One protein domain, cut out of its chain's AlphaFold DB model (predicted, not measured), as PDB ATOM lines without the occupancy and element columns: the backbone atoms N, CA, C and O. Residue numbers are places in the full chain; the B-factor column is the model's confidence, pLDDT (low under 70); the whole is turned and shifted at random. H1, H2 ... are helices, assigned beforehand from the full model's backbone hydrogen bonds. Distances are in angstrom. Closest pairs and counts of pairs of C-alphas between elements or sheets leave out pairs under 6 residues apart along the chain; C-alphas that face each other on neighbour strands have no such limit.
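This is residues 11 to 77 of the 125 residues of the protein "DSBA oxidoreductase" of Effusibacillus lacus (UniProt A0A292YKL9). Two helical hairpins, H1 with H2 and H3 with H4, pack one over the other as two layers, with H3 crossing H2 and H4 crossing H1. After H4 the printed part comes back to the layer of H1, where the short H5 packs on residues 11 to 15 of H1. The printed part has 67 residues, with five named helices in the order H1 to H5 and no named strand, and its class is all helix. It is compact, with a radius of gyration of the C-alphas of 10.5 A, and it is rounded, with spans of 29 by 21 by 19 A.

H1, residues 11 to 22, is the hub, the helix that touches most others. H2, residues 26 to 38, makes a helical hairpin with H1: they touch, opposite ways at a shallow tilt of 25 degrees, and their closest C-alphas, of Ala 20 and Ala 26, are 4.9 A apart. H3, residues 47 to 56, touches H2 at residues 29 to 33 of H2 alone, at a steep tilt of 54 degrees, opposite ways; the closest C-alphas are those of Ala 32 and Ile 53, at 6.5 A. H1 and H3 only just touch, with 3 pairs of C-alphas within 8 A, through residues 12 to 16 of H1 alone; Ala 13 and Leu 50 have the closest C-alphas, at 6.8 A. H4, residues 61 to 69, makes the second helical hairpin with H3: they touch, opposite ways, with the C-alphas of Gly 55 and Gln 61 closest at 5.5 A, at a shallow tilt of 33 degrees, only just short of steep. H4 also touches H1, opposite ways at a steep tilt of 51 degrees, with the C-alphas of Glu 15 and Leu 68 closest at 6.7 A. H5, residues 74 to 77, touches H1, with the C-alphas of Glu 15 and Glu 74 closest at 6.3 A. H4 and H5 are only just apart, at 8.5 A, and H2 and H4 are apart. In H1, H2, H3 and H4 every O i to N i+4 pair is within hydrogen-bond range; H5 is too short for such a pair.

H1 begins at C-alpha 11 (96.468, 221.318, -7.170) and is 17.2 A long from first to last C-alpha. H2 measures 18.0 A. H3 begins at C-alpha 47 (95.996, 223.266, 3.501) and measures 14.3 A, H4 12.0 A and H5 5.3 A. H5 ends at C-alpha 77 (91.108, 218.383, -11.518).

The C-alphas farthest apart, of Gln 39 and Ala 75, are 29.6 A apart, while the first and last printed C-alphas are 7.5 A apart. The printed part has no cut. The link from H2 to H3, 8 residues, is short, and the other three are tight. The mean pLDDT of the printed part is 97.5, and no printed residue is under 70.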
ATOM      1  N   ARG A  11      97.455 222.402  -7.006       95.00
ATOM      2  CA  ARG A  11      96.468 221.318  -7.170       95.00
ATOM      3  C   ARG A  11      95.378 221.369  -6.102       95.00
ATOM      4  O   ARG A  11      94.202 221.384  -6.448       95.00
ATOM      5  N   LYS A  12      95.756 221.487  -4.823       96.44
ATOM      6  CA  LYS A  12      94.792 221.585  -3.715       96.44
ATOM      7  C   LYS A  12      93.949 222.857  -3.780       96.44
ATOM      8  O   LYS A  12      92.761 222.805  -3.484       96.44
ATOM      9  N   ALA A  13      94.507 223.964  -4.265       97.81
ATOM     10  CA  ALA A  13      93.726 225.168  -4.540       97.81
ATOM     11  C   ALA A  13      92.706 224.949  -5.680       97.81
ATOM     12  O   ALA A  13      91.596 225.464  -5.620       97.81
ATOM     13  N   HIS A  14      93.032 224.144  -6.698       98.12
ATOM     14  CA  HIS A  14      92.086 223.794  -7.770       98.12
ATOM     15  C   HIS A  14      90.997 222.826  -7.285       98.12
ATOM     16  O   HIS A  14      89.832 222.985  -7.644       98.12
ATOM     17  N   GLU A  15      91.336 221.869  -6.417       98.44
ATOM     18  CA  GLU A  15      90.343 221.038  -5.722       98.44
ATOM     19  C   GLU A  15      89.410 221.908  -4.860       98.44
ATOM     20  O   GLU A  15      88.191 221.737  -4.887       98.44
ATOM     21  N   GLY A  16      89.960 222.906  -4.161       98.44
ATOM     22  CA  GLY A  16      89.184 223.872  -3.387       98.44
ATOM     23  C   GLY A  16      88.258 224.720  -4.258       98.44
ATOM     24  O   GLY A  16      87.123 224.994  -3.867       98.44
ATOM     25  N   ALA A  17      88.682 225.055  -5.479       98.50
ATOM     26  CA  ALA A  17      87.828 225.730  -6.449       98.50
ATOM     27  C   ALA A  17      86.628 224.859  -6.863       98.50
ATOM     28  O   ALA A  17      85.519 225.379  -6.967       98.50
ATOM     29  N   LYS A  18      86.804 223.538  -7.030       98.50
ATOM     30  CA  LYS A  18      85.688 222.608  -7.295       98.50
ATOM     31  C   LYS A  18      84.689 222.576  -6.139       98.50
ATOM     32  O   LYS A  18      83.490 222.684  -6.384       98.50
ATOM     33  N   PHE A  19      85.171 222.531  -4.895       98.69
ATOM     34  CA  PHE A  19      84.303 222.668  -3.722       98.69
ATOM     35  C   PHE A  19      83.532 223.994  -3.742       98.69
ATOM     36  O   PHE A  19      82.315 224.009  -3.583       98.69
ATOM     37  N   ALA A  20      84.225 225.111  -3.965       98.62
ATOM     38  CA  ALA A  20      83.606 226.431  -3.978       98.62
ATOM     39  C   ALA A  20      82.556 226.576  -5.093       98.62
ATOM     40  O   ALA A  20      81.550 227.253  -4.891       98.62
ATOM     41  N   ILE A  21      82.748 225.920  -6.244       98.44
ATOM     42  CA  ILE A  21      81.748 225.851  -7.319       98.44
ATOM     43  C   ILE A  21      80.471 225.151  -6.836       98.44
ATOM     44  O   ILE A  21      79.392 225.713  -7.019       98.44
ATOM     45  N   GLU A  22      80.573 223.989  -6.177       98.06
ATOM     46  CA  GLU A  22      79.403 223.273  -5.627       98.06
ATOM     47  C   GLU A  22      78.617 224.126  -4.617       98.06
ATOM     48  O   GLU A  22      77.403 223.984  -4.497       98.06
ATOM     49  N   GLN A  23      79.298 225.043  -3.926       98.06
ATOM     50  CA  GLN A  23      78.711 225.936  -2.922       98.06
ATOM     51  C   GLN A  23      78.317 227.321  -3.471       98.06
ATOM     52  O   GLN A  23      77.940 228.205  -2.704       98.06
ATOM     53  N   GLY A  24      78.426 227.554  -4.786       98.19
ATOM     54  CA  GLY A  24      78.066 228.839  -5.405       98.19
ATOM     55  C   GLY A  24      79.010 230.005  -5.074       98.19
ATOM     56  O   GLY A  24      78.618 231.161  -5.198       98.19
ATOM     57  N   LYS A  25      80.250 229.711  -4.665       98.44
ATOM     58  CA  LYS A  25      81.288 230.665  -4.218       98.44
ATOM     59  C   LYS A  25      82.533 230.680  -5.107       98.44
ATOM     60  O   LYS A  25      83.621 231.059  -4.675       98.44
ATOM     61  N   ALA A  26      82.390 230.239  -6.356       97.44
ATOM     62  CA  ALA A  26      83.502 230.090  -7.292       97.44
ATOM     63  C   ALA A  26      84.293 231.393  -7.491       97.44
ATOM     64  O   ALA A  26      85.523 231.383  -7.461       97.44
ATOM     65  N   LYS A  27      83.585 232.516  -7.669       98.06
ATOM     66  CA  LYS A  27      84.200 233.825  -7.909       98.06
ATOM     67  C   LYS A  27      84.967 234.305  -6.679       98.06
ATOM     68  O   LYS A  27      86.138 234.653  -6.797       98.06
ATOM     69  N   GLU A  28      84.332 234.287  -5.511       98.69
ATOM     70  CA  GLU A  28      84.944 234.743  -4.262       98.69
ATOM     71  C   GLU A  28      86.173 233.908  -3.902       98.69
ATOM     72  O   GLU A  28      87.197 234.459  -3.503       98.69
ATOM     73  N   TYR A  29      86.104 232.589  -4.102       98.69
ATOM     74  CA  TYR A  29      87.243 231.705  -3.873       98.69
ATOM     75  C   TYR A  29      88.394 231.990  -4.837       98.69
ATOM     76  O   TYR A  29      89.537 232.125  -4.404       98.69
ATOM     77  N   HIS A  30      88.100 232.136  -6.133       97.94
ATOM     78  CA  HIS A  30      89.108 232.469  -7.136       97.94
ATOM     79  C   HIS A  30      89.822 233.788  -6.805       97.94
ATOM     80  O   HIS A  30      91.051 233.827  -6.758       97.94
ATOM     81  N   GLU A  31      89.065 234.848  -6.511       98.25
ATOM     82  CA  GLU A  31      89.617 236.158  -6.150       98.25
ATOM     83  C   GLU A  31      90.454 236.099  -4.863       98.25
ATOM     84  O   GLU A  31      91.528 236.704  -4.802       98.25
ATOM     85  N   ALA A  32      89.999 235.359  -3.849       98.38
ATOM     86  CA  ALA A  32      90.706 235.232  -2.579       98.38
ATOM     87  C   ALA A  32      92.017 234.438  -2.714       98.38
ATOM     88  O   ALA A  32      93.043 234.872  -2.193       98.38
ATOM     89  N   VAL A  33      92.023 233.330  -3.464       97.94
ATOM     90  CA  VAL A  33      93.247 232.556  -3.742       97.94
ATOM     91  C   VAL A  33      94.241 233.368  -4.574       97.94
ATOM     92  O   VAL A  33      95.432 233.378  -4.262       97.94
ATOM     93  N   PHE A  34      93.775 234.087  -5.600       96.12
ATOM     94  CA  PHE A  34      94.642 234.953  -6.406       96.12
ATOM     95  C   PHE A  34      95.266 236.070  -5.571       96.12
ATOM     96  O   PHE A  34      96.464 236.326  -5.691       96.12
ATOM     97  N   ARG A  35      94.482 236.715  -4.700       97.19
ATOM     98  CA  ARG A  35      94.991 237.732  -3.774       97.19
ATOM     99  C   ARG A  35      96.028 237.144  -2.819       97.19
ATOM    100  O   ARG A  35      97.124 237.692  -2.719       97.19
ATOM    101  N   ALA A  36      95.714 236.008  -2.198       96.38
ATOM    102  CA  ALA A  36      96.611 235.321  -1.276       96.38
ATOM    103  C   ALA A  36      97.970 235.020  -1.930       96.38
ATOM    104  O   ALA A  36      99.007 235.354  -1.367       96.38
ATOM    105  N   GLN A  37      97.975 234.466  -3.147       94.06
ATOM    106  CA  GLN A  37      99.205 234.102  -3.854       94.06
ATOM    107  C   GLN A  37      99.982 235.317  -4.386       94.06
ATOM    108  O   GLN A  37     101.201 235.379  -4.237       94.06
ATOM    109  N   PHE A  38      99.304 236.251  -5.060       93.56
ATOM    110  CA  PHE A  38      99.967 237.277  -5.878       93.56
ATOM    111  C   PHE A  38     100.056 238.661  -5.228       93.56
ATOM    112  O   PHE A  38     100.770 239.515  -5.748       93.56
ATOM    113  N   GLN A  39      99.338 238.908  -4.129       94.81
ATOM    114  CA  GLN A  39      99.365 240.193  -3.415       94.81
ATOM    115  C   GLN A  39      99.847 240.048  -1.970       94.81
ATOM    116  O   GLN A  39     100.520 240.941  -1.467       94.81
ATOM    117  N   GLU A  40      99.515 238.936  -1.311       94.56
ATOM    118  CA  GLU A  40      99.824 238.702   0.109       94.56
ATOM    119  C   GLU A  40     100.995 237.728   0.323       94.56
ATOM    120  O   GLU A  40     101.379 237.477   1.462       94.56
ATOM    121  N   GLU A  41     101.545 237.155  -0.755       93.94
ATOM    122  CA  GLU A  41     102.629 236.161  -0.736       93.94
ATOM    123  C   GLU A  41     102.350 234.937   0.161       93.94
ATOM    124  O   GLU A  41     103.270 234.291   0.660       93.94
ATOM    125  N   ARG A  42     101.080 234.570   0.366       94.56
ATOM    126  CA  ARG A  42     100.679 233.407   1.170       94.56
ATOM    127  C   ARG A  42     100.847 232.113   0.380       94.56
ATOM    128  O   ARG A  42     100.582 232.043  -0.816       94.56
ATOM    129  N   ASN A  43     101.247 231.049   1.073       94.62
ATOM    130  CA  ASN A  43     101.443 229.739   0.463       94.62
ATOM    131  C   ASN A  43     100.106 229.003   0.252       94.62
ATOM    132  O   ASN A  43      99.579 228.414   1.197       94.62
ATOM    133  N   ILE A  44      99.601 228.982  -0.985       95.50
ATOM    134  CA  ILE A  44      98.374 228.256  -1.373       95.50
ATOM    135  C   ILE A  44      98.564 226.735  -1.570       95.50
ATOM    136  O   ILE A  44      97.608 226.041  -1.900       95.50
ATOM    137  N   ASP A  45      99.780 226.212  -1.375       92.94
ATOM    138  CA  ASP A  45     100.064 224.768  -1.272       92.94
ATOM    139  C   ASP A  45      99.766 224.241   0.149       92.94
ATOM    140  O   ASP A  45      99.593 223.047   0.373       92.94
ATOM    141  N   ASN A  46      99.698 225.142   1.138       95.00
ATOM    142  CA  ASN A  46      99.380 224.795   2.518       95.00
ATOM    143  C   ASN A  46      97.855 224.688   2.710       95.00
ATOM    144  O   ASN A  46      97.109 225.622   2.413       95.00
ATOM    145  N   LEU A  47      97.407 223.551   3.248       96.69
ATOM    146  CA  LEU A  47      95.996 223.266   3.501       96.69
ATOM    147  C   LEU A  47      95.347 224.264   4.476       96.69
ATOM    148  O   LEU A  47      94.232 224.711   4.213       96.69
ATOM    149  N   ASP A  48      96.037 224.659   5.545       97.88
ATOM    150  CA  ASP A  48      95.533 225.620   6.533       97.88
ATOM    151  C   ASP A  48      95.287 226.992   5.889       97.88
ATOM    152  O   ASP A  48      94.230 227.587   6.098       97.88
ATOM    153  N   THR A  49      96.183 227.449   5.000       97.81
ATOM    154  CA  THR A  49      95.968 228.677   4.210       97.81
ATOM    155  C   THR A  49      94.665 228.597   3.410       97.81
ATOM    156  O   THR A  49      93.895 229.558   3.366       97.81
ATOM    157  N   LEU A  50      94.407 227.460   2.757       98.31
ATOM    158  CA  LEU A  50      93.204 227.269   1.943       98.31
ATOM    159  C   LEU A  50      91.933 227.209   2.801       98.31
ATOM    160  O   LEU A  50      90.905 227.736   2.379       98.31
ATOM    161  N   ILE A  51      92.004 226.619   3.998       98.62
ATOM    162  CA  ILE A  51      90.897 226.583   4.965       98.62
ATOM    163  C   ILE A  51      90.579 227.995   5.474       98.62
ATOM    164  O   ILE A  51      89.411 228.387   5.500       98.62
ATOM    165  N   GLU A  52      91.594 228.794   5.812       98.50
ATOM    166  CA  GLU A  52      91.419 230.198   6.204       98.50
ATOM    167  C   GLU A  52      90.763 231.017   5.084       98.50
ATOM    168  O   GLU A  52      89.832 231.788   5.334       98.50
ATOM    169  N   ILE A  53      91.210 230.826   3.835       98.56
ATOM    170  CA  ILE A  53      90.608 231.465   2.657       98.56
ATOM    171  C   ILE A  53      89.138 231.059   2.526       98.56
ATOM    172  O   ILE A  53      88.280 231.934   2.398       98.56
ATOM    173  N   ALA A  54      88.834 229.762   2.605       98.56
ATOM    174  CA  ALA A  54      87.471 229.242   2.522       98.56
ATOM    175  C   ALA A  54      86.569 229.853   3.610       98.56
ATOM    176  O   ALA A  54      85.488 230.367   3.311       98.56
ATOM    177  N   GLY A  55      87.051 229.904   4.852       98.56
ATOM    178  CA  GLY A  55      86.349 230.548   5.959       98.56
ATOM    179  C   GLY A  55      86.094 232.038   5.733       98.56
ATOM    180  O   GLY A  55      84.996 232.520   6.005       98.56
ATOM    181  N   SER A  56      87.072 232.764   5.181       98.38
ATOM    182  CA  SER A  56      86.968 234.214   4.947       98.38
ATOM    183  C   SER A  56      85.859 234.608   3.964       98.38
ATOM    184  O   SER A  56      85.350 235.726   4.021       98.38
ATOM    185  N   ILE A  57      85.454 233.681   3.090       98.38
ATOM    186  CA  ILE A  57      84.392 233.881   2.093       98.38
ATOM    187  C   ILE A  57      83.069 233.193   2.474       98.38
ATOM    188  O   ILE A  57      82.122 233.189   1.678       98.38
ATOM    189  N   GLY A  58      82.991 232.632   3.686       98.12
ATOM    190  CA  GLY A  58      81.788 232.006   4.239       98.12
ATOM    191  C   GLY A  58      81.564 230.546   3.840       98.12
ATOM    192  O   GLY A  58      80.434 230.076   3.946       98.12
ATOM    193  N   LEU A  59      82.592 229.828   3.372       98.50
ATOM    194  CA  LEU A  59      82.514 228.372   3.210       98.50
ATOM    195  C   LEU A  59      82.685 227.667   4.561       98.50
ATOM    196  O   LEU A  59      83.416 228.137   5.436       98.50
ATOM    197  N   ASP A  60      82.050 226.504   4.707       98.56
ATOM    198  CA  ASP A  60      82.249 225.631   5.864       98.56
ATOM    199  C   ASP A  60      83.680 225.072   5.856       98.56
ATOM    200  O   ASP A  60      84.060 224.298   4.976       98.56
ATOM    201  N   GLN A  61      84.481 225.491   6.835       98.56
ATOM    202  CA  GLN A  61      85.893 225.122   6.940       98.56
ATOM    203  C   GLN A  61      86.097 223.622   7.173       98.56
ATOM    204  O   GLN A  61      87.055 223.052   6.652       98.56
ATOM    205  N   THR A  62      85.208 222.981   7.936       98.44
ATOM    206  CA  THR A  62      85.302 221.557   8.263       98.44
ATOM    207  C   THR A  62      85.008 220.716   7.029       98.44
ATOM    208  O   THR A  62      85.837 219.899   6.639       98.44
ATOM    209  N   ALA A  63      83.895 220.983   6.345       98.56
ATOM    210  CA  ALA A  63      83.534 220.289   5.113       98.56
ATOM    211  C   ALA A  63      84.549 220.553   3.988       98.56
ATOM    212  O   ALA A  63      84.876 219.648   3.217       98.56
ATOM    213  N   PHE A  64      85.079 221.777   3.897       98.69
ATOM    214  CA  PHE A  64      86.132 222.121   2.944       98.69
ATOM    215  C   PHE A  64      87.407 221.313   3.209       98.69
ATOM    216  O   PHE A  64      87.951 220.696   2.290       98.69
ATOM    217  N   LYS A  65      87.852 221.268   4.471       98.62
ATOM    218  CA  LYS A  65      89.008 220.477   4.898       98.62
ATOM    219  C   LYS A  65      88.824 219.000   4.564       98.62
ATOM    220  O   LYS A  65      89.673 218.431   3.883       98.62
ATOM    221  N   GLU A  66      87.709 218.401   4.976       98.50
ATOM    222  CA  GLU A  66      87.409 216.987   4.722       98.50
ATOM    223  C   GLU A  66      87.406 216.663   3.223       98.50
ATOM    224  O   GLU A  66      87.939 215.636   2.793       98.50
ATOM    225  N   ALA A  67      86.853 217.550   2.393       98.31
ATOM    226  CA  ALA A  67      86.824 217.352   0.949       98.31
ATOM    227  C   ALA A  67      88.226 217.386   0.314       98.31
ATOM    228  O   ALA A  67      88.497 216.614  -0.609       98.31
ATOM    229  N   LEU A  68      89.124 218.245   0.812       98.00
ATOM    230  CA  LEU A  68      90.514 218.296   0.352       98.00
ATOM    231  C   LEU A  68      91.355 217.134   0.889       98.00
ATOM    232  O   LEU A  68      92.161 216.584   0.139       98.00
ATOM    233  N   GLU A  69      91.181 216.736   2.149       97.81
ATOM    234  CA  GLU A  69      91.916 215.611   2.748       97.81
ATOM    235  C   GLU A  69      91.517 214.270   2.124       97.81
ATOM    236  O   GLU A  69      92.374 213.429   1.868       97.81
ATOM    237  N   SER A  70      90.233 214.091   1.804       97.88
ATOM    238  CA  SER A  70      89.735 212.887   1.124       97.88
ATOM    239  C   SER A  70      90.090 212.814  -0.364       97.88
ATOM    240  O   SER A  70      89.874 211.776  -0.987       97.88
ATOM    241  N   GLY A  71      90.602 213.900  -0.956       97.06
ATOM    242  CA  GLY A  71      90.885 213.965  -2.392       97.06
ATOM    243  C   GLY A  71      89.626 213.909  -3.266       97.06
ATOM    244  O   GLY A  71      89.710 213.522  -4.432       97.06
ATOM    245  N   LYS A  72      88.457 214.314  -2.734       98.19
ATOM    246  CA  LYS A  72      87.145 214.233  -3.412       98.19
ATOM    247  C   LYS A  72      87.171 214.770  -4.851       98.19
ATOM    248  O   LYS A  72      86.482 214.240  -5.722       98.19
ATOM    249  N   TYR A  73      87.959 215.815  -5.108       98.19
ATOM    250  CA  TYR A  73      88.013 216.504  -6.403       98.19
ATOM    251  C   TYR A  73      89.252 216.189  -7.243       98.19
ATOM    252  O   TYR A  73      89.361 216.697  -8.360       98.19
ATOM    253  N   GLU A  74      90.169 215.347  -6.760       97.12
ATOM    254  CA  GLU A  74      91.434 215.068  -7.447       97.12
ATOM    255  C   GLU A  74      91.199 214.535  -8.866       97.12
ATOM    256  O   GLU A  74      91.763 215.046  -9.837       97.12
ATOM    257  N   ALA A  75      90.301 213.557  -9.005       97.94
ATOM    258  CA  ALA A  75      89.970 212.968 -10.297       97.94
ATOM    259  C   ALA A  75      89.407 214.000 -11.291       97.94
ATOM    260  O   ALA A  75      89.717 213.924 -12.481       97.94
ATOM    261  N   GLN A  76      88.622 214.971 -10.808       97.81
ATOM    262  CA  GLN A  76      88.055 216.035 -11.639       97.81
ATOM    263  C   GLN A  76      89.132 217.023 -12.089       97.81
ATOM    264  O   GLN A  76      89.213 217.327 -13.273       97.81
ATOM    265  N   VAL A  77      90.001 217.473 -11.178       97.62
ATOM    266  CA  VAL A  77      91.108 218.383 -11.518       97.62
ATOM    267  C   VAL A  77      92.057 217.732 -12.529       97.62
ATOM    268  O   VAL A  77      92.450 218.360 -13.508       97.62
TER     269      VAL A  77